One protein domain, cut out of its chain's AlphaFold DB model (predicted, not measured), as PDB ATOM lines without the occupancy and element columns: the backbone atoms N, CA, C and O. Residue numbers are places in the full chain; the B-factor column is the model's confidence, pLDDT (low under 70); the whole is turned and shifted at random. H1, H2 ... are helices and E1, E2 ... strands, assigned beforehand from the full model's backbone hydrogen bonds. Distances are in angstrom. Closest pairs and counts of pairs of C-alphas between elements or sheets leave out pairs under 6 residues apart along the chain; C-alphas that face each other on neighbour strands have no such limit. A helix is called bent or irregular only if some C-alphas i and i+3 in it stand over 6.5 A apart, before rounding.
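This is residues 26 to 46 and 212 to 343 of the 347 residues of an uncharacterized protein of Kiritimatiellales bacterium (UniProt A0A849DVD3). A closed barrel of six antiparallel strands, E1, E2, E5, E4, E3 and E6 round the ring and back to E1, makes one part of the domain; E6 runs past the ring into a smaller lobe, where the hairpin of E7 and E8 pairs with the end of E6 and the short helices H3 and H4 sit beside it. The far end of the hairpin of E4 and E5, residues 254 to 261, reaches beyond the ring as an arm, and H2 lies outside the barrel, at the end of the domain away from the lobe. The printed part has 153 residues with four named helices and eight named strands, in the order E1 E2 H1 E3 E4 E5 H2 E6 H3 H4 E7 E8, and its class is mixed, helices and strands. It is only just compact, close to loose, with a radius of gyration of the C-alphas of 17.4 A and spans of 50 by 37 by 26 A.

E1, residues 30 to 46, bends by 81 degrees at residue 40. Its neighbour E2, residues 212 to 219, is antiparallel to it at 117 degrees, with N 44 and O 214 at 2.9 A. H1, residues 222 to 225, is on the barrel's sheet but at the sheet's level, with a height of 0.1 A. E3, residues 232 to 237, E4, residues 243 to 256, and E5, residues 259 to 267, form a meander, each strand the antiparallel neighbour of the one before, and each step is a hairpin. N 246 and O 234 are 3.0 A apart between E3 and E4, and N 263 and O 252 are 2.8 A apart between E4 and E5. E4 bends by 91 degrees at residue 253. E5 is also antiparallel to E2, with N 217 and O 264 at 3.0 A. H2, residues 270 to 279, is outside the barrel at a height of 7.6 A over the sheet, and over none of the strands, but only just: two of its C-alphas fall on E1 and two on E5. E6, residues 283 to 300, closes the ring: N 286 and O 39 of E1 are 2.9 A apart, as are N 235 of E3 and O 287. E6 bends by 132 degrees at residue 297. H3, residues 301 to 307, and H4, residues 317 to 324, only just touch, with 3 pairs of C-alphas within 8 A; the closest are those of Val 304 and Ala 320, 7.5 A apart, and the helices run the same way at a shallow tilt of 31 degrees. E7, residues 328 to 333, and E8, residues 337 to 342, are a hairpin, with N 331 and O 339 at 2.9 A. E8 is antiparallel to E6, with N 297 and O 340 at 2.8 A. H4 is outside the barrel and over E8, slantwise to it at 57 degrees on the local plane; its closest C-alpha pair with E7 is Arg 318 and Leu 330, 5.8 A. In H3 and H4 every O i to N i+4 pair is within hydrogen-bond range; H2 has 1 of 6, beside 4 of 7 O i to N i+3 pairs, and H1 is too short for an O i to N i+4 pair.

E1 begins at C-alpha 30, (30.579, -46.028, -1.850), and is 38.1 A from first to last C-alpha. E4 and E6 are each 29.0 A long, E5 25.0 A and E2 21.5 A. H2 is 15.2 A long and irregular: C-alphas 275 and 278 are 7.0 A apart. E8 ends at C-alpha 342, (40.781, -45.293, 3.866).

The two C-alphas farthest apart are those of Ala 274 and Asp 309, 51.7 A. Residues 47 to 211 are not printed; C-alphas 46 and 212 are 5.4 A apart across the cut. Of the links that are printed whole, H1 to E3 and H3 to H4 are short, the others tight. The mean pLDDT of the printed part is 88.7, and residues 310 to 314 are under 70.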
ATOM      1  N   ALA A  26      36.586 -52.733  -1.747       86.88
ATOM      2  CA  ALA A  26      36.164 -52.155  -3.024       86.88
ATOM      3  C   ALA A  26      34.878 -52.776  -3.606       86.88
ATOM      4  O   ALA A  26      34.277 -52.190  -4.504       86.88
ATOM      5  N   GLU A  27      34.456 -53.944  -3.116       88.25
ATOM      6  CA  GLU A  27      33.212 -54.602  -3.535       88.25
ATOM      7  C   GLU A  27      31.966 -53.951  -2.908       88.25
ATOM      8  O   GLU A  27      30.850 -54.172  -3.378       88.25
ATOM      9  N   PHE A  28      32.143 -53.126  -1.870       91.00
ATOM     10  CA  PHE A  28      31.055 -52.466  -1.153       91.00
ATOM     11  C   PHE A  28      30.698 -51.100  -1.743       91.00
ATOM     12  O   PHE A  28      31.587 -50.364  -2.187       91.00
ATOM     13  N   PRO A  29      29.407 -50.710  -1.709       92.19
ATOM     14  CA  PRO A  29      28.957 -49.444  -2.266       92.19
ATOM     15  C   PRO A  29      29.612 -48.265  -1.550       92.19
ATOM     16  O   PRO A  29      29.683 -48.212  -0.322       92.19
ATOM     17  N   VAL A  30      30.048 -47.294  -2.345       93.12
ATOM     18  CA  VAL A  30      30.579 -46.028  -1.850       93.12
ATOM     19  C   VAL A  30      29.422 -45.069  -1.598       93.12
ATOM     20  O   VAL A  30      28.562 -44.883  -2.461       93.12
ATOM     21  N   ALA A  31      29.411 -44.439  -0.431       92.81
ATOM     22  CA  ALA A  31      28.423 -43.444  -0.051       92.81
ATOM     23  C   ALA A  31      29.085 -42.226   0.604       92.81
ATOM     24  O   ALA A  31      30.239 -42.256   1.028       92.81
ATOM     25  N   ARG A  32      28.317 -41.137   0.673       93.50
ATOM     26  CA  ARG A  32      28.607 -39.966   1.519       93.50
ATOM     27  C   ARG A  32      27.609 -39.805   2.657       93.50
ATOM     28  O   ARG A  32      27.814 -38.977   3.531       93.50
ATOM     29  N   ARG A  33      26.528 -40.587   2.642       93.88
ATOM     30  CA  ARG A  33      25.452 -40.523   3.627       93.88
ATOM     31  C   ARG A  33      25.158 -41.917   4.163       93.88
ATOM     32  O   ARG A  33      25.032 -42.856   3.377       93.88
ATOM     33  N   MET A  34      25.042 -42.054   5.481       94.44
ATOM     34  CA  MET A  34      24.728 -43.327   6.138       94.44
ATOM     35  C   MET A  34      23.751 -43.135   7.295       94.44
ATOM     36  O   MET A  34      23.815 -42.148   8.024       94.44
ATOM     37  N   LEU A  35      22.843 -44.096   7.465       94.19
ATOM     38  CA  LEU A  35      21.905 -44.120   8.581       94.19
ATOM     39  C   LEU A  35      22.635 -44.531   9.863       94.19
ATOM     40  O   LEU A  35      23.107 -45.666   9.978       94.19
ATOM     41  N   LEU A  36      22.670 -43.636  10.846       93.62
ATOM     42  CA  LEU A  36      23.202 -43.937  12.171       93.62
ATOM     43  C   LEU A  36      22.196 -44.746  12.990       93.62
ATOM     44  O   LEU A  36      22.561 -45.736  13.619       93.62
ATOM     45  N   GLY A  37      20.914 -44.393  12.928       93.31
ATOM     46  CA  GLY A  37      19.876 -45.130  13.634       93.31
ATOM     47  C   GLY A  37      18.511 -44.466  13.582       93.31
ATOM     48  O   GLY A  37      18.319 -43.438  12.937       93.31
ATOM     49  N   GLU A  38      17.564 -45.085  14.277       94.25
ATOM     50  CA  GLU A  38      16.215 -44.559  14.460       94.25
ATOM     51  C   GLU A  38      16.047 -44.132  15.911       94.25
ATOM     52  O   GLU A  38      16.395 -44.883  16.825       94.25
ATOM     53  N   PHE A  39      15.514 -42.933  16.112       94.06
ATOM     54  CA  PHE A  39      15.410 -42.295  17.413       94.06
ATOM     55  C   PHE A  39      13.978 -41.858  17.675       94.06
ATOM     56  O   PHE A  39      13.292 -41.342  16.788       94.06
ATOM     57  N   GLN A  40      13.549 -42.042  18.923       93.44
ATOM     58  CA  GLN A  40      12.358 -41.377  19.427       93.44
ATOM     59  C   GLN A  40      12.667 -39.896  19.602       93.44
ATOM     60  O   GLN A  40      13.691 -39.525  20.181       93.44
ATOM     61  N   ALA A  41      11.774 -39.072  19.082       93.38
ATOM     62  CA  ALA A  41      11.973 -37.651  18.961       93.38
ATOM     63  C   ALA A  41      10.717 -36.895  19.381       93.38
ATOM     64  O   ALA A  41       9.594 -37.378  19.218       93.38
ATOM     65  N   GLN A  42      10.910 -35.693  19.911       93.69
ATOM     66  CA  GLN A  42       9.813 -34.812  20.291       93.69
ATOM     67  C   GLN A  42       9.975 -33.466  19.614       93.69
ATOM     68  O   GLN A  42      11.028 -32.839  19.720       93.69
ATOM     69  N   LEU A  43       8.912 -33.016  18.954       93.00
ATOM     70  CA  LEU A  43       8.868 -31.677  18.392       93.00
ATOM     71  C   LEU A  43       8.474 -30.677  19.479       93.00
ATOM     72  O   LEU A  43       7.422 -30.825  20.117       93.00
ATOM     73  N   LYS A  44       9.318 -29.668  19.684       92.81
ATOM     74  CA  LYS A  44       9.123 -28.625  20.688       92.81
ATOM     75  C   LYS A  44       9.215 -27.229  20.062       92.81
ATOM     76  O   LYS A  44      10.020 -27.027  19.154       92.81
ATOM     77  N   PRO A  45       8.392 -26.281  20.538       93.69
ATOM     78  CA  PRO A  45       8.525 -24.874  20.184       93.69
ATOM     79  C   PRO A  45       9.774 -24.268  20.830       93.69
ATOM     80  O   PRO A  45      10.303 -24.834  21.792       93.69
ATOM     81  N   LEU A  46      10.192 -23.098  20.347       91.88
ATOM     82  CA  LEU A  46      11.294 -22.323  20.921       91.88
ATOM     83  C   LEU A  46      11.081 -22.072  22.421       91.88
ATOM     84  O   LEU A  46      11.967 -22.318  23.237       91.88
ATOM     85  N   GLU A 212      10.180 -20.702  15.805       90.69
ATOM     86  CA  GLU A 212      11.120 -21.777  15.526       90.69
ATOM     87  C   GLU A 212      10.651 -23.067  16.197       90.69
ATOM     88  O   GLU A 212      10.153 -23.077  17.330       90.69
ATOM     89  N   LEU A 213      10.820 -24.179  15.486       92.19
ATOM     90  CA  LEU A 213      10.485 -25.511  15.968       92.19
ATOM     91  C   LEU A 213      11.729 -26.382  15.927       92.19
ATOM     92  O   LEU A 213      12.441 -26.430  14.924       92.19
ATOM     93  N   TYR A 214      11.941 -27.117  17.010       93.75
ATOM     94  CA  TYR A 214      13.083 -27.996  17.167       93.75
ATOM     95  C   TYR A 214      12.624 -29.426  17.372       93.75
ATOM     96  O   TYR A 214      11.754 -29.707  18.202       93.75
ATOM     97  N   LEU A 215      13.242 -30.354  16.649       94.12
ATOM     98  CA  LEU A 215      13.136 -31.767  16.970       94.12
ATOM     99  C   LEU A 215      14.228 -32.134  17.973       94.12
ATOM    100  O   LEU A 215      15.415 -31.974  17.701       94.12
ATOM    101  N   HIS A 216      13.812 -32.619  19.136       94.50
ATOM    102  CA  HIS A 216      14.701 -33.040  20.208       94.50
ATOM    103  C   HIS A 216      14.900 -34.549  20.128       94.50
ATOM    104  O   HIS A 216      13.923 -35.300  20.217       94.50
ATOM    105  N   ILE A 217      16.153 -34.988  20.032       94.12
ATOM    106  CA  ILE A 217      16.533 -36.398  20.165       94.12
ATOM    107  C   ILE A 217      17.504 -36.564  21.327       94.12
ATOM    108  O   ILE A 217      18.400 -35.747  21.526       94.12
ATOM    109  N   VAL A 218      17.322 -37.631  22.100       93.06
ATOM    110  CA  VAL A 218      18.230 -37.976  23.199       93.06
ATOM    111  C   VAL A 218      19.341 -38.867  22.654       93.06
ATOM    112  O   VAL A 218      19.070 -39.969  22.175       93.06
ATOM    113  N   ILE A 219      20.587 -38.412  22.762       91.38
ATOM    114  CA  ILE A 219      21.771 -39.163  22.344       91.38
ATOM    115  C   ILE A 219      22.422 -39.799  23.570       91.38
ATOM    116  O   ILE A 219      22.804 -39.121  24.521       91.38
ATOM    117  N   ARG A 220      22.541 -41.129  23.542       87.81
ATOM    118  CA  ARG A 220      23.220 -41.926  24.581       87.81
ATOM    119  C   ARG A 220      24.431 -42.687  24.053       87.81
ATOM    120  O   ARG A 220      25.245 -43.145  24.846       87.81
ATOM    121  N   ASP A 221      24.524 -42.857  22.738       85.75
ATOM    122  CA  ASP A 221      25.605 -43.607  22.112       85.75
ATOM    123  C   ASP A 221      26.854 -42.714  21.990       85.75
ATOM    124  O   ASP A 221      26.816 -41.726  21.248       85.75
ATOM    125  N   PRO A 222      27.964 -43.038  22.680       85.00
ATOM    126  CA  PRO A 222      29.191 -42.249  22.614       85.00
ATOM    127  C   PRO A 222      29.797 -42.198  21.204       85.00
ATOM    128  O   PRO A 222      30.504 -41.245  20.891       85.00
ATOM    129  N   GLN A 223      29.511 -43.178  20.337       84.94
ATOM    130  CA  GLN A 223      29.988 -43.166  18.951       84.94
ATOM    131  C   GLN A 223      29.341 -42.044  18.136       84.94
ATOM    132  O   GLN A 223      29.983 -41.482  17.256       84.94
ATOM    133  N   ILE A 224      28.090 -41.688  18.447       89.06
ATOM    134  CA  ILE A 224      27.381 -40.581  17.792       89.06
ATOM    135  C   ILE A 224      27.891 -39.241  18.318       89.06
ATOM    136  O   ILE A 224      28.055 -38.310  17.541       89.06
ATOM    137  N   VAL A 225      28.195 -39.157  19.618       88.81
ATOM    138  CA  VAL A 225      28.732 -37.934  20.245       88.81
ATOM    139  C   VAL A 225      30.079 -37.521  19.641       88.81
ATOM    140  O   VAL A 225      30.389 -36.335  19.595       88.81
ATOM    141  N   GLY A 226      30.875 -38.481  19.160       86.44
ATOM    142  CA  GLY A 226      32.149 -38.209  18.489       86.44
ATOM    143  C   GLY A 226      32.027 -37.660  17.062       86.44
ATOM    144  O   GLY A 226      33.034 -37.232  16.501       86.44
ATOM    145  N   ILE A 227      30.833 -37.676  16.460       90.50
ATOM    146  CA  ILE A 227      30.617 -37.193  15.091       90.50
ATOM    147  C   ILE A 227      30.452 -35.667  15.121       90.50
ATOM    148  O   ILE A 227      29.665 -35.165  15.927       90.50
ATOM    149  N   PRO A 228      31.138 -34.910  14.238       91.50
ATOM    150  CA  PRO A 228      30.922 -33.474  14.111       91.50
ATOM    151  C   PRO A 228      29.434 -33.160  13.887       91.50
ATOM    152  O   PRO A 228      28.853 -33.683  12.932       91.50
ATOM    153  N   PRO A 229      28.797 -32.313  14.714       89.75
ATOM    154  CA  PRO A 229      27.350 -32.112  14.641       89.75
ATOM    155  C   PRO A 229      26.852 -31.557  13.303       89.75
ATOM    156  O   PRO A 229      25.743 -31.863  12.882       89.75
ATOM    157  N   GLU A 230      27.692 -30.800  12.596       90.88
ATOM    158  CA  GLU A 230      27.416 -30.258  11.257       90.88
ATOM    159  C   GLU A 230      27.182 -31.355  10.203       90.88
ATOM    160  O   GLU A 230      26.499 -31.122   9.210       90.88
ATOM    161  N   GLN A 231      27.707 -32.562  10.440       93.62
ATOM    162  CA  GLN A 231      27.504 -33.735   9.588       93.62
ATOM    163  C   GLN A 231      26.187 -34.458   9.895       93.62
ATOM    164  O   GLN A 231      25.867 -35.441   9.234       93.62
ATOM    165  N   LEU A 232      25.433 -34.043  10.917       95.50
ATOM    166  CA  LEU A 232      24.223 -34.735  11.344       95.50
ATOM    167  C   LEU A 232      22.976 -34.104  10.726       95.50
ATOM    168  O   LEU A 232      22.680 -32.921  10.911       95.50
ATOM    169  N   THR A 233      22.183 -34.944  10.067       96.19
ATOM    170  CA  THR A 233      20.859 -34.585   9.554       96.19
ATOM    171  C   THR A 233      19.816 -35.558  10.078       96.19
ATOM    172  O   THR A 233      20.089 -36.735  10.322       96.19
ATOM    173  N   ILE A 234      18.598 -35.071  10.286       95.50
ATOM    174  CA  ILE A 234      17.463 -35.919  10.648       95.50
ATOM    175  C   ILE A 234      16.467 -35.971   9.508       95.50
ATOM    176  O   ILE A 234      16.282 -35.008   8.769       95.50
ATOM    177  N   GLU A 235      15.777 -37.096   9.416       94.69
ATOM    178  CA  GLU A 235      14.694 -37.283   8.471       94.69
ATOM    179  C   GLU A 235      13.544 -38.012   9.157       94.69
ATOM    180  O   GLU A 235      13.752 -39.020   9.838       94.69
ATOM    181  N   PHE A 236      12.316 -37.544   8.973       92.00
ATOM    182  CA  PHE A 236      11.143 -38.338   9.323       92.00
ATOM    183  C   PHE A 236      10.052 -38.175   8.273       92.00
ATOM    184  O   PHE A 236       9.885 -37.115   7.671       92.00
ATOM    185  N   ALA A 237       9.311 -39.257   8.059       87.31
ATOM    186  CA  ALA A 237       8.204 -39.302   7.123       87.31
ATOM    187  C   ALA A 237       6.881 -39.283   7.890       87.31
ATOM    188  O   ALA A 237       6.746 -39.920   8.936       87.31
ATOM    189  N   ARG A 238       5.896 -38.567   7.354       83.00
ATOM    190  CA  ARG A 238       4.499 -38.656   7.785       83.00
ATOM    191  C   ARG A 238       3.780 -39.745   7.002       83.00
ATOM    192  O   ARG A 238       4.104 -39.997   5.845       83.00
ATOM    193  N   ASP A 239       2.702 -40.267   7.578       77.38
ATOM    194  CA  ASP A 239       1.776 -41.176   6.886       77.38
ATOM    195  C   ASP A 239       1.177 -40.555   5.611       77.38
ATOM    196  O   ASP A 239       0.782 -41.261   4.689       77.38
ATOM    197  N   SER A 240       1.154 -39.220   5.524       76.94
ATOM    198  CA  SER A 240       0.760 -38.479   4.322       76.94
ATOM    199  C   SER A 240       1.780 -38.557   3.176       76.94
ATOM    200  O   SER A 240       1.537 -37.981   2.121       76.94
ATOM    201  N   GLY A 241       2.934 -39.199   3.382       78.94
ATOM    202  CA  GLY A 241       4.041 -39.283   2.426       78.94
ATOM    203  C   GLY A 241       4.984 -38.074   2.425       78.94
ATOM    204  O   GLY A 241       5.986 -38.093   1.717       78.94
ATOM    205  N   ALA A 242       4.698 -37.036   3.217       85.12
ATOM    206  CA  ALA A 242       5.589 -35.887   3.367       85.12
ATOM    207  C   ALA A 242       6.835 -36.282   4.172       85.12
ATOM    208  O   ALA A 242       6.710 -36.922   5.219       85.12
ATOM    209  N   VAL A 243       8.013 -35.883   3.698       89.69
ATOM    210  CA  VAL A 243       9.299 -36.135   4.358       89.69
ATOM    211  C   VAL A 243       9.887 -34.798   4.777       89.69
ATOM    212  O   VAL A 243       9.998 -33.901   3.948       89.69
ATOM    213  N   TYR A 244      10.250 -34.685   6.049       91.38
ATOM    214  CA  TYR A 244      10.852 -33.486   6.621       91.38
ATOM    215  C   TYR A 244      12.313 -33.751   6.924       91.38
ATOM    216  O   TYR A 244      12.642 -34.797   7.498       91.38
ATOM    217  N   THR A 245      13.168 -32.797   6.564       93.06
ATOM    218  CA  THR A 245      14.608 -32.891   6.804       93.06
ATOM    219  C   THR A 245      15.036 -31.766   7.728       93.06
ATOM    220  O   THR A 245      14.851 -30.595   7.422       93.06
ATOM    221  N   GLY A 246      15.613 -32.131   8.867       93.50
ATOM    222  CA  GLY A 246      16.120 -31.176   9.845       93.50
ATOM    223  C   GLY A 246      17.641 -31.184   9.884       93.50
ATOM    224  O   GLY A 246      18.277 -32.228   9.701       93.50
ATOM    225  N   ARG A 247      18.226 -30.021  10.156       94.75
ATOM    226  CA  ARG A 247      19.674 -29.855  10.336       94.75
ATOM    227  C   ARG A 247      20.000 -29.650  11.797       94.75
ATOM    228  O   ARG A 247      19.192 -29.079  12.531       94.75
ATOM    229  N   PHE A 248      21.166 -30.127  12.215       95.44
ATOM    230  CA  PHE A 248      21.640 -29.890  13.568       95.44
ATOM    231  C   PHE A 248      21.692 -28.384  13.855       95.44
ATOM    232  O   PHE A 248      22.151 -27.602  13.023       95.44
ATOM    233  N   HIS A 249      21.208 -27.993  15.030       94.81
ATOM    234  CA  HIS A 249      21.197 -26.611  15.482       94.81
ATOM    235  C   HIS A 249      22.140 -26.433  16.677       94.81
ATOM    236  O   HIS A 249      23.160 -25.755  16.580       94.81
ATOM    237  N   ASP A 250      21.827 -27.077  17.799       94.44
ATOM    238  CA  ASP A 250      22.607 -26.999  19.028       94.44
ATOM    239  C   ASP A 250      22.440 -28.252  19.898       94.44
ATOM    240  O   ASP A 250      21.645 -29.161  19.635       94.44
ATOM    241  N   THR A 251      23.248 -28.309  20.953       93.75
ATOM    242  CA  THR A 251      23.202 -29.356  21.970       93.75
ATOM    243  C   THR A 251      22.760 -28.765  23.296       93.75
ATOM    244  O   THR A 251      23.233 -27.711  23.710       93.75
ATOM    245  N   GLN A 252      21.892 -29.488  23.994       92.19
ATOM    246  CA  GLN A 252      21.416 -29.140  25.321       92.19
ATOM    247  C   GLN A 252      21.648 -30.317  26.265       92.19
ATOM    248  O   GLN A 252      21.341 -31.458  25.930       92.19
ATOM    249  N   ILE A 253      22.152 -30.042  27.467       91.50
ATOM    250  CA  ILE A 253      22.146 -31.017  28.558       91.50
ATOM    251  C   ILE A 253      20.866 -30.787  29.353       91.50
ATOM    252  O   ILE A 253      20.558 -29.656  29.732       91.50
ATOM    253  N   ALA A 254      20.100 -31.850  29.563       88.44
ATOM    254  CA  ALA A 254      18.895 -31.810  30.375       88.44
ATOM    255  C   ALA A 254      18.899 -32.971  31.361       88.44
ATOM    256  O   ALA A 254      19.371 -34.060  31.046       88.44
ATOM    257  N   GLU A 255      18.321 -32.750  32.534       86.81
ATOM    258  CA  GLU A 255      18.107 -33.814  33.501       86.81
ATOM    259  C   GLU A 255      16.843 -34.596  33.118       86.81
ATOM    260  O   GLU A 255      15.742 -34.045  33.023       86.81
ATOM    261  N   LEU A 256      16.995 -35.895  32.874       83.12
ATOM    262  CA  LEU A 256      15.895 -36.807  32.598       83.12
ATOM    263  C   LEU A 256      16.010 -38.003  33.543       83.12
ATOM    264  O   LEU A 256      16.947 -38.787  33.440       83.12
ATOM    265  N   GLN A 257      15.036 -38.161  34.445       82.12
ATOM    266  CA  GLN A 257      15.008 -39.246  35.441       82.12
ATOM    267  C   GLN A 257      16.264 -39.281  36.340       82.12
ATOM    268  O   GLN A 257      16.842 -40.344  36.559       82.12
ATOM    269  N   ASN A 258      16.676 -38.122  36.869       85.19
ATOM    270  CA  ASN A 258      17.867 -37.945  37.716       85.19
ATOM    271  C   ASN A 258      19.192 -38.325  37.029       85.19
ATOM    272  O   ASN A 258      20.153 -38.728  37.687       85.19
ATOM    273  N   GLN A 259      19.235 -38.251  35.698       85.81
ATOM    274  CA  GLN A 259      20.444 -38.431  34.904       85.81
ATOM    275  C   GLN A 259      20.584 -37.285  33.914       85.81
ATOM    276  O   GLN A 259      19.618 -36.924  33.239       85.81
ATOM    277  N   ASP A 260      21.803 -36.777  33.772       88.06
ATOM    278  CA  ASP A 260      22.130 -35.845  32.703       88.06
ATOM    279  C   ASP A 260      22.107 -36.587  31.368       88.06
ATOM    280  O   ASP A 260      22.821 -37.572  31.158       88.06
ATOM    281  N   VAL A 261      21.260 -36.118  30.456       90.75
ATOM    282  CA  VAL A 261      21.168 -36.638  29.095       90.75
ATOM    283  C   VAL A 261      21.512 -35.555  28.085       90.75
ATOM    284  O   VAL A 261      21.134 -34.390  28.226       90.75
ATOM    285  N   LEU A 262      22.221 -35.966  27.036       92.06
ATOM    286  CA  LEU A 262      22.562 -35.106  25.917       92.06
ATOM    287  C   LEU A 262      21.395 -35.076  24.931       92.06
ATOM    288  O   LEU A 262      20.962 -36.117  24.430       92.06
ATOM    289  N   ILE A 263      20.880 -33.886  24.655       94.25
ATOM    290  CA  ILE A 263      19.811 -33.658  23.690       94.25
ATOM    291  C   ILE A 263      20.390 -32.907  22.503       94.25
ATOM    292  O   ILE A 263      20.932 -31.814  22.660       94.25
ATOM    293  N   TYR A 264      20.238 -33.473  21.311       95.38
ATOM    294  CA  TYR A 264      20.503 -32.755  20.070       95.38
ATOM    295  C   TYR A 264      19.205 -32.151  19.558       95.38
ATOM    296  O   TYR A 264      18.166 -32.821  19.512       95.38
ATOM    297  N   ARG A 265      19.278 -30.874  19.194       95.50
ATOM    298  CA  ARG A 265      18.176 -30.122  18.608       95.50
ATOM    299  C   ARG A 265      18.422 -29.949  17.124       95.50
ATOM    300  O   ARG A 265      19.499 -29.526  16.711       95.50
ATOM    301  N   PHE A 266      17.396 -30.246  16.341       95.50
ATOM    302  CA  PHE A 266      17.414 -30.076  14.897       95.50
ATOM    303  C   PHE A 266      16.356 -29.060  14.485       95.50
ATOM    304  O   PHE A 266      15.196 -29.202  14.875       95.50
ATOM    305  N   GLY A 267      16.770 -28.044  13.736       93.81
ATOM    306  CA  GLY A 267      15.891 -27.023  13.173       93.81
ATOM    307  C   GLY A 267      15.391 -27.413  11.784       93.81
ATOM    308  O   GLY A 267      16.008 -28.237  11.101       93.81
ATOM    309  N   PHE A 268      14.283 -26.803  11.375       92.38
ATOM    310  CA  PHE A 268      13.668 -26.975  10.058       92.38
ATOM    311  C   PHE A 268      13.638 -25.644   9.317       92.38
ATOM    312  O   PHE A 268      13.638 -24.582   9.941       92.38
ATOM    313  N   GLU A 269      13.568 -25.707   7.990       87.38
ATOM    314  CA  GLU A 269      13.379 -24.510   7.176       87.38
ATOM    315  C   GLU A 269      12.014 -23.851   7.479       87.38
ATOM    316  O   GLU A 269      11.036 -24.563   7.748       87.38
ATOM    317  N   PRO A 270      11.903 -22.509   7.414       80.31
ATOM    318  CA  PRO A 270      10.676 -21.788   7.771       80.31
ATOM    319  C   PRO A 270       9.430 -22.252   7.003       80.31
ATOM    320  O   PRO A 270       8.339 -22.326   7.571       80.31
ATOM    321  N   ASP A 271       9.602 -22.622   5.731       81.50
ATOM    322  CA  ASP A 271       8.522 -23.101   4.862       81.50
ATOM    323  C   ASP A 271       7.946 -24.450   5.334       81.50
ATOM    324  O   ASP A 271       6.753 -24.721   5.173       81.50
ATOM    325  N   GLU A 272       8.771 -25.292   5.961       83.19
ATOM    326  CA  GLU A 272       8.355 -26.585   6.508       83.19
ATOM    327  C   GLU A 272       7.766 -26.450   7.919       83.19
ATOM    328  O   GLU A 272       6.838 -27.186   8.276       83.19
ATOM    329  N   ALA A 273       8.255 -25.487   8.709       80.88
ATOM    330  CA  ALA A 273       7.893 -25.304  10.114       80.88
ATOM    331  C   ALA A 273       6.382 -25.101  10.332       80.88
ATOM    332  O   ALA A 273       5.807 -25.679  11.257       80.88
ATOM    333  N   ALA A 274       5.696 -24.372   9.445       80.50
ATOM    334  CA  ALA A 274       4.249 -24.158   9.548       80.50
ATOM    335  C   ALA A 274       3.447 -25.476   9.520       80.50
ATOM    336  O   ALA A 274       2.472 -25.640  10.257       80.50
ATOM    337  N   GLY A 275       3.884 -26.453   8.716       83.56
ATOM    338  CA  GLY A 275       3.264 -27.778   8.635       83.56
ATOM    339  C   GLY A 275       3.547 -28.678   9.844       83.56
ATOM    340  O   GLY A 275       2.866 -29.692  10.027       83.56
ATOM    341  N   LEU A 276       4.529 -28.306  10.670       87.94
ATOM    342  CA  LEU A 276       4.980 -29.053  11.842       87.94
ATOM    343  C   LEU A 276       4.308 -28.597  13.143       87.94
ATOM    344  O   LEU A 276       4.207 -29.400  14.068       87.94
ATOM    345  N   VAL A 277       3.769 -27.375  13.212       87.81
ATOM    346  CA  VAL A 277       3.064 -26.844  14.403       87.81
ATOM    347  C   VAL A 277       2.021 -27.821  14.983       87.81
ATOM    348  O   VAL A 277       2.032 -28.052  16.197       87.81
ATOM    349  N   PRO A 278       1.163 -28.490  14.182       87.56
ATOM    350  CA  PRO A 278       0.180 -29.434  14.723       87.56
ATOM    351  C   PRO A 278       0.791 -30.662  15.417       87.56
ATOM    352  O   PRO A 278       0.088 -31.345  16.162       87.56
ATOM    353  N   LEU A 279       2.070 -30.956  15.163       87.88
ATOM    354  CA  LEU A 279       2.806 -32.097  15.708       87.88
ATOM    355  C   LEU A 279       3.510 -31.778  17.035       87.88
ATOM    356  O   LEU A 279       4.138 -32.664  17.614       87.88
ATOM    357  N   ILE A 280       3.417 -30.545  17.543       89.00
ATOM    358  CA  ILE A 280       4.008 -30.184  18.836       89.00
ATOM    359  C   ILE A 280       3.424 -31.077  19.941       89.00
ATOM    360  O   ILE A 280       2.214 -31.091  20.185       89.00
ATOM    361  N   GLY A 281       4.307 -31.787  20.646       81.06
ATOM    362  CA  GLY A 281       3.944 -32.747  21.692       81.06
ATOM    363  C   GLY A 281       3.637 -34.165  21.196       81.06
ATOM    364  O   GLY A 281       3.364 -35.035  22.022       81.06
ATOM    365  N   ALA A 282       3.703 -34.429  19.888       85.19
ATOM    366  CA  ALA A 282       3.673 -35.789  19.361       85.19
ATOM    367  C   ALA A 282       5.028 -36.486  19.570       85.19
ATOM    368  O   ALA A 282       6.088 -35.862  19.473       85.19
ATOM    369  N   ASN A 283       4.986 -37.798  19.819       86.25
ATOM    370  CA  ASN A 283       6.176 -38.646  19.772       86.25
ATOM    371  C   ASN A 283       6.385 -39.096  18.327       86.25
ATOM    372  O   ASN A 283       5.531 -39.771  17.751       86.25
ATOM    373  N   LEU A 284       7.511 -38.699  17.747       91.12
ATOM    374  CA  LEU A 284       7.884 -39.006  16.375       91.12
ATOM    375  C   LEU A 284       9.016 -40.031  16.379       91.12
ATOM    376  O   LEU A 284       9.854 -40.046  17.279       91.12
ATOM    377  N   THR A 285       9.063 -40.874  15.352       92.81
ATOM    378  CA  THR A 285      10.247 -41.694  15.075       92.81
ATOM    379  C   THR A 285      10.985 -41.060  13.909       92.81
ATOM    380  O   THR A 285      10.411 -40.889  12.835       92.81
ATOM    381  N   CYS A 286      12.242 -40.690  14.124       94.31
ATOM    382  CA  CYS A 286      13.089 -40.090  13.101       94.31
ATOM    383  C   CYS A 286      14.313 -40.958  12.828       94.31
ATOM    384  O   CYS A 286      14.734 -41.764  13.657       94.31
ATOM    385  N   LYS A 287      14.883 -40.782  11.643       95.56
ATOM    386  CA  LYS A 287      16.129 -41.386  11.196       95.56
ATOM    387  C   LYS A 287      17.231 -40.348  11.326       95.56
ATOM    388  O   LYS A 287      17.124 -39.275  10.738       95.56
ATOM    389  N   LEU A 288      18.274 -40.673  12.080       96.31
ATOM    390  CA  LEU A 288      19.475 -39.852  12.176       96.31
ATOM    391  C   LEU A 288      20.478 -40.326  11.129       96.31
ATOM    392  O   LEU A 288      20.843 -41.504  11.093       96.31
ATOM    393  N   TRP A 289      20.934 -39.402  10.305       95.75
ATOM    394  CA  TRP A 289      21.888 -39.632   9.238       95.75
ATOM    395  C   TRP A 289      23.182 -38.884   9.523       95.75
ATOM    396  O   TRP A 289      23.174 -37.822  10.143       95.75
ATOM    397  N   VAL A 290      24.284 -39.450   9.044       94.81
ATOM    398  CA  VAL A 290      25.554 -38.741   8.912       94.81
ATOM    399  C   VAL A 290      25.807 -38.443   7.443       94.81
ATOM    400  O   VAL A 290      25.622 -39.324   6.601       94.81
ATOM    401  N   GLU A 291      26.224 -37.220   7.150       93.94
ATOM    402  CA  GLU A 291      26.654 -36.721   5.849       93.94
ATOM    403  C   GLU A 291      28.127 -36.329   5.946       93.94
ATOM    404  O   GLU A 291      28.500 -35.395   6.646       93.94
ATOM    405  N   SER A 292      28.982 -37.095   5.277       90.38
ATOM    406  CA  SER A 292      30.429 -36.936   5.332       90.38
ATOM    407  C   SER A 292      30.953 -36.171   4.122       90.38
ATOM    408  O   SER A 292      30.524 -36.404   2.987       90.38
ATOM    409  N   ASP A 293      31.961 -35.331   4.353       88.12
ATOM    410  CA  ASP A 293      32.718 -34.667   3.287       88.12
ATOM    411  C   ASP A 293      33.567 -35.658   2.477       88.12
ATOM    412  O   ASP A 293      33.854 -35.439   1.296       88.12
ATOM    413  N   GLN A 294      33.956 -36.773   3.105       88.62
ATOM    414  CA  GLN A 294      34.712 -37.848   2.474       88.62
ATOM    415  C   GLN A 294      33.811 -39.023   2.098       88.62
ATOM    416  O   GLN A 294      32.821 -39.340   2.754       88.62
ATOM    417  N   THR A 295      34.161 -39.696   1.007       92.12
ATOM    418  CA  THR A 295      33.491 -40.931   0.604       92.12
ATOM    419  C   THR A 295      33.969 -42.100   1.449       92.12
ATOM    420  O   THR A 295      35.169 -42.244   1.679       92.12
ATOM    421  N   PHE A 296      33.046 -42.971   1.835       93.50
ATOM    422  CA  PHE A 296      33.343 -44.199   2.565       93.50
ATOM    423  C   PHE A 296      32.562 -45.374   1.977       93.50
ATOM    424  O   PHE A 296      31.540 -45.194   1.312       93.50
ATOM    425  N   HIS A 297      33.048 -46.586   2.217       93.50
ATOM    426  CA  HIS A 297      32.340 -47.808   1.874       93.50
ATOM    427  C   HIS A 297      31.313 -48.128   2.955       93.50
ATOM    428  O   HIS A 297      31.633 -48.149   4.145       93.50
ATOM    429  N   THR A 298      30.079 -48.388   2.536       93.12
ATOM    430  CA  THR A 298      28.992 -48.787   3.431       93.12
ATOM    431  C   THR A 298      28.928 -50.307   3.475       93.12
ATOM    432  O   THR A 298      28.503 -50.943   2.510       93.12
ATOM    433  N   VAL A 299      29.338 -50.894   4.599       92.69
ATOM    434  CA  VAL A 299      29.437 -52.350   4.771       92.69
ATOM    435  C   VAL A 299      28.384 -52.835   5.772       92.69
ATOM    436  O   VAL A 299      28.348 -52.333   6.898       92.69
ATOM    437  N   PRO A 300      27.511 -53.798   5.425       92.06
ATOM    438  CA  PRO A 300      26.555 -54.356   6.378       92.06
ATOM    439  C   PRO A 300      27.264 -55.068   7.539       92.06
ATOM    440  O   PRO A 300      28.136 -55.909   7.324       92.06
ATOM    441  N   LYS A 301      26.840 -54.803   8.781       91.38
ATOM    442  CA  LYS A 301      27.398 -55.450   9.987       91.38
ATOM    443  C   LYS A 301      27.304 -56.977   9.937       91.38
ATOM    444  O   LYS A 301      28.190 -57.665  10.433       91.38
ATOM    445  N   ILE A 302      26.246 -57.501   9.313       89.06
ATOM    446  CA  ILE A 302      26.054 -58.944   9.134       89.06
ATOM    447  C   ILE A 302      27.114 -59.560   8.214       89.06
ATOM    448  O   ILE A 302      27.582 -60.656   8.496       89.06
ATOM    449  N   GLU A 303      27.540 -58.850   7.165       88.38
ATOM    450  CA  GLU A 303      28.595 -59.331   6.265       88.38
ATOM    451  C   GLU A 303      29.955 -59.332   6.965       88.38
ATOM    452  O   GLU A 303      30.705 -60.295   6.845       88.38
ATOM    453  N   VAL A 304      30.247 -58.301   7.764       87.75
ATOM    454  CA  VAL A 304      31.465 -58.249   8.592       87.75
ATOM    455  C   VAL A 304      31.514 -59.421   9.574       87.75
ATOM    456  O   VAL A 304      32.530 -60.105   9.666       87.75
ATOM    457  N   ALA A 305      30.405 -59.702  10.266       86.88
ATOM    458  CA  ALA A 305      30.317 -60.832  11.192       86.88
ATOM    459  C   ALA A 305      30.491 -62.190  10.483       86.88
ATOM    460  O   ALA A 305      31.149 -63.086  11.014       86.88
ATOM    461  N   GLN A 306      29.948 -62.339   9.270       86.19
ATOM    462  CA  GLN A 306      30.123 -63.543   8.452       86.19
ATOM    463  C   GLN A 306      31.575 -63.734   7.996       86.19
ATOM    464  O   GLN A 306      32.074 -64.853   8.046       86.19
ATOM    465  N   MET A 307      32.277 -62.663   7.607       85.50
ATOM    466  CA  MET A 307      33.698 -62.734   7.224       85.50
ATOM    467  C   MET A 307      34.628 -63.078   8.393       85.50
ATOM    468  O   MET A 307      35.744 -63.542   8.172       85.50
ATOM    469  N   LEU A 308      34.179 -62.862   9.629       83.31
ATOM    470  CA  LEU A 308      34.888 -63.267  10.845       83.31
ATOM    471  C   LEU A 308      34.527 -64.695  11.293       83.31
ATOM    472  O   LEU A 308      34.816 -65.070  12.430       83.31
ATOM    473  N   ASP A 309      33.892 -65.492  10.424       75.19
ATOM    474  CA  ASP A 309      33.387 -66.844  10.701       75.19
ATOM    475  C   ASP A 309      32.463 -66.903  11.935       75.19
ATOM    476  O   ASP A 309      32.461 -67.880  12.687       75.19
ATOM    477  N   GLY A 310      31.700 -65.835  12.200       63.50
ATOM    478  CA  GLY A 310      30.830 -65.754  13.376       63.50
ATOM    479  C   GLY A 310      31.584 -65.756  14.711       63.50
ATOM    480  O   GLY A 310      30.992 -66.042  15.752       63.50
ATOM    481  N   LYS A 311      32.891 -65.461  14.715       59.72
ATOM    482  CA  LYS A 311      33.637 -65.246  15.955       59.72
ATOM    483  C   LYS A 311      33.197 -63.917  16.563       59.72
ATOM    484  O   LYS A 311      33.735 -62.869  16.225       59.72
ATOM    485  N   ASP A 312      32.298 -63.981  17.540       57.12
ATOM    486  CA  ASP A 312      31.910 -62.854  18.408       57.12
ATOM    487  C   ASP A 312      33.052 -62.375  19.341       57.12
ATOM    488  O   ASP A 312      32.833 -61.650  20.307       57.12
ATOM    489  N   ALA A 313      34.293 -62.799  19.090       57.41
ATOM    490  CA  ALA A 313      35.448 -62.581  19.955       57.41
ATOM    491  C   ALA A 313      36.188 -61.265  19.656       57.41
ATOM    492  O   ALA A 313      37.408 -61.217  19.786       57.41
ATOM    493  N   PHE A 314      35.474 -60.215  19.248       69.12
ATOM    494  CA  PHE A 314      36.026 -58.866  19.120       69.12
ATOM    495  C   PHE A 314      35.302 -57.908  20.070       69.12
ATOM    496  O   PHE A 314      34.090 -57.985  20.270       69.12
ATOM    497  N   SER A 315      36.056 -57.000  20.684       70.06
ATOM    498  CA  SER A 315      35.551 -56.072  21.704       70.06
ATOM    499  C   SER A 315      34.690 -54.942  21.121       70.06
ATOM    500  O   SER A 315      33.856 -54.365  21.820       70.06
ATOM    501  N   GLY A 316      34.852 -54.643  19.827       82.69
ATOM    502  CA  GLY A 316      34.050 -53.660  19.106       82.69
ATOM    503  C   GLY A 316      34.330 -53.623  17.603       82.69
ATOM    504  O   GLY A 316      35.322 -54.162  17.120       82.69
ATOM    505  N   TRP A 317      33.458 -52.950  16.847       87.81
ATOM    506  CA  TRP A 317      33.522 -52.918  15.378       87.81
ATOM    507  C   TRP A 317      34.841 -52.382  14.810       87.81
ATOM    508  O   TRP A 317      35.194 -52.735  13.692       87.81
ATOM    509  N   ARG A 318      35.577 -51.556  15.563       87.56
ATOM    510  CA  ARG A 318      36.895 -51.059  15.145       87.56
ATOM    511  C   ARG A 318      37.905 -52.199  14.989       87.56
ATOM    512  O   ARG A 318      38.532 -52.302  13.946       87.56
ATOM    513  N   GLU A 319      37.982 -53.084  15.979       87.31
ATOM    514  CA  GLU A 319      38.883 -54.245  15.977       87.31
ATOM    515  C   GLU A 319      38.539 -55.215  14.835       87.31
ATOM    516  O   GLU A 319      39.421 -55.690  14.123       87.31
ATOM    517  N   ALA A 320      37.241 -55.431  14.589       87.69
ATOM    518  CA  ALA A 320      36.764 -56.224  13.457       87.69
ATOM    519  C   ALA A 320      37.220 -55.650  12.102       87.69
ATOM    520  O   ALA A 320      37.643 -56.396  11.218       87.69
ATOM    521  N   VAL A 321      37.148 -54.325  11.934       89.06
ATOM    522  CA  VAL A 321      37.588 -53.648  10.706       89.06
ATOM    523  C   VAL A 321      39.105 -53.717  10.549       89.06
ATOM    524  O   VAL A 321      39.562 -54.040   9.460       89.06
ATOM    525  N   GLU A 322      39.877 -53.495  11.613       88.69
ATOM    526  CA  GLU A 322      41.345 -53.596  11.584       88.69
ATOM    527  C   GLU A 322      41.822 -55.013  11.224       88.69
ATOM    528  O   GLU A 322      42.792 -55.171  10.480       88.69
ATOM    529  N   GLN A 323      41.122 -56.052  11.694       87.94
ATOM    530  CA  GLN A 323      41.445 -57.444  11.380       87.94
ATOM    531  C   GLN A 323      41.154 -57.809   9.916       87.94
ATOM    532  O   GLN A 323      41.938 -58.531   9.294       87.94
ATOM    533  N   LEU A 324      40.027 -57.345   9.365       87.81
ATOM    534  CA  LEU A 324      39.625 -57.649   7.985       87.81
ATOM    535  C   LEU A 324      40.338 -56.762   6.958       87.81
ATOM    536  O   LEU A 324      40.726 -57.236   5.888       87.81
ATOM    537  N   TRP A 325      40.521 -55.482   7.280       90.19
ATOM    538  CA  TRP A 325      41.075 -54.462   6.393       90.19
ATOM    539  C   TRP A 325      42.061 -53.547   7.150       90.19
ATOM    540  O   TRP A 325      41.717 -52.416   7.485       90.19
ATOM    541  N   PRO A 326      43.325 -53.972   7.348       86.25
ATOM    542  CA  PRO A 326      44.314 -53.230   8.145       86.25
ATOM    543  C   PRO A 326      44.673 -51.824   7.633       86.25
ATOM    544  O   PRO A 326      45.235 -51.023   8.370       86.25
ATOM    545  N   ALA A 327      44.399 -51.528   6.358       87.88
ATOM    546  CA  ALA A 327      44.640 -50.218   5.740       87.88
ATOM    547  C   ALA A 327      43.394 -49.306   5.739       87.88
ATOM    548  O   ALA A 327      43.408 -48.228   5.138       87.88
ATOM    549  N   ALA A 328      42.300 -49.759   6.348       89.94
ATOM    550  CA  ALA A 328      41.035 -49.048   6.407       89.94
ATOM    551  C   ALA A 328      40.747 -48.563   7.831       89.94
ATOM    552  O   ALA A 328      41.222 -49.134   8.808       89.94
ATOM    553  N   GLU A 329      39.936 -47.518   7.940       91.19
ATOM    554  CA  GLU A 329      39.535 -46.934   9.217       91.19
ATOM    555  C   GLU A 329      38.012 -46.966   9.352       91.19
ATOM    556  O   GLU A 329      37.272 -46.635   8.418       91.19
ATOM    557  N   LEU A 330      37.528 -47.357  10.533       90.69
ATOM    558  CA  LEU A 330      36.114 -47.245  10.866       90.69
ATOM    559  C   LEU A 330      35.778 -45.781  11.174       90.69
ATOM    560  O   LEU A 330      36.077 -45.295  12.264       90.69
ATOM    561  N   LEU A 331      35.109 -45.111  10.237       90.44
ATOM    562  CA  LEU A 331      34.701 -43.714  10.379       90.44
ATOM    563  C   LEU A 331      33.385 -43.577  11.148       90.44
ATOM    564  O   LEU A 331      33.242 -42.706  11.999       90.44
ATOM    565  N   TYR A 332      32.417 -44.448  10.851       91.81
ATOM    566  CA  TYR A 332      31.064 -44.348  11.395       91.81
ATOM    567  C   TYR A 332      30.496 -45.729  11.732       91.81
ATOM    568  O   TYR A 332      30.594 -46.664  10.940       91.81
ATOM    569  N   SER A 333      29.818 -45.853  12.875       90.75
ATOM    570  CA  SER A 333      29.053 -47.053  13.238       90.75
ATOM    571  C   SER A 333      27.566 -46.721  13.278       90.75
ATOM    572  O   SER A 333      27.103 -46.068  14.208       90.75
ATOM    573  N   GLY A 334      26.812 -47.196  12.286       88.38
ATOM    574  CA  GLY A 334      25.355 -47.072  12.260       88.38
ATOM    575  C   GLY A 334      24.639 -48.292  12.834       88.38
ATOM    576  O   GLY A 334      25.257 -49.247  13.309       88.38
ATOM    577  N   ARG A 335      23.306 -48.303  12.765       85.75
ATOM    578  CA  ARG A 335      22.475 -49.400  13.289       85.75
ATOM    579  C   ARG A 335      22.754 -50.733  12.595       85.75
ATOM    580  O   ARG A 335      22.931 -51.743  13.266       85.75
ATOM    581  N   SER A 336      22.790 -50.735  11.264       88.31
ATOM    582  CA  SER A 336      22.939 -51.947  10.442       88.31
ATOM    583  C   SER A 336      24.200 -51.968   9.581       88.31
ATOM    584  O   SER A 336      24.602 -53.039   9.134       88.31
ATOM    585  N   HIS A 337      24.834 -50.815   9.369       92.50
ATOM    586  CA  HIS A 337      25.994 -50.667   8.496       92.50
ATOM    587  C   HIS A 337      27.154 -49.981   9.226       92.50
ATOM    588  O   HIS A 337      26.953 -49.268  10.213       92.50
ATOM    589  N   LEU A 338      28.361 -50.215   8.725       92.81
ATOM    590  CA  LEU A 338      29.591 -49.522   9.077       92.81
ATOM    591  C   LEU A 338      30.013 -48.640   7.903       92.81
ATOM    592  O   LEU A 338      29.948 -49.074   6.753       92.81
ATOM    593  N   GLY A 339      30.455 -47.423   8.202       92.94
ATOM    594  CA  GLY A 339      31.102 -46.536   7.246       92.94
ATOM    595  C   GLY A 339      32.609 -46.684   7.379       92.94
ATOM    596  O   GLY A 339      33.174 -46.280   8.396       92.94
ATOM    597  N   ILE A 340      33.244 -47.286   6.378       93.19
ATOM    598  CA  ILE A 340      34.671 -47.614   6.394       93.19
ATOM    599  C   ILE A 340      35.383 -46.781   5.328       93.19
ATOM    600  O   ILE A 340      35.074 -46.873   4.138       93.19
ATOM    601  N   GLY A 341      36.317 -45.943   5.764       90.50
ATOM    602  CA  GLY A 341      37.149 -45.113   4.897       90.50
ATOM    603  C   GLY A 341      38.541 -45.700   4.702       90.50
ATOM    604  O   GLY A 341      38.911 -46.696   5.322       90.50
ATOM    605  N   GLN A 342      39.337 -45.057   3.851       81.94
ATOM    606  CA  GLN A 342      40.781 -45.293   3.866       81.94
ATOM    607  C   GLN A 342      41.375 -44.637   5.110       81.94
ATOM    608  O   GLN A 342      40.965 -43.531   5.461       81.94
ATOM    609  N   ALA A 343      42.334 -45.306   5.754       70.94
ATOM    610  CA  ALA A 343      43.069 -44.703   6.854       70.94
ATOM    611  C   ALA A 343      43.714 -43.401   6.365       70.94
ATOM    612  O   ALA A 343      44.410 -43.388   5.341       70.94
TER     613      ALA A 343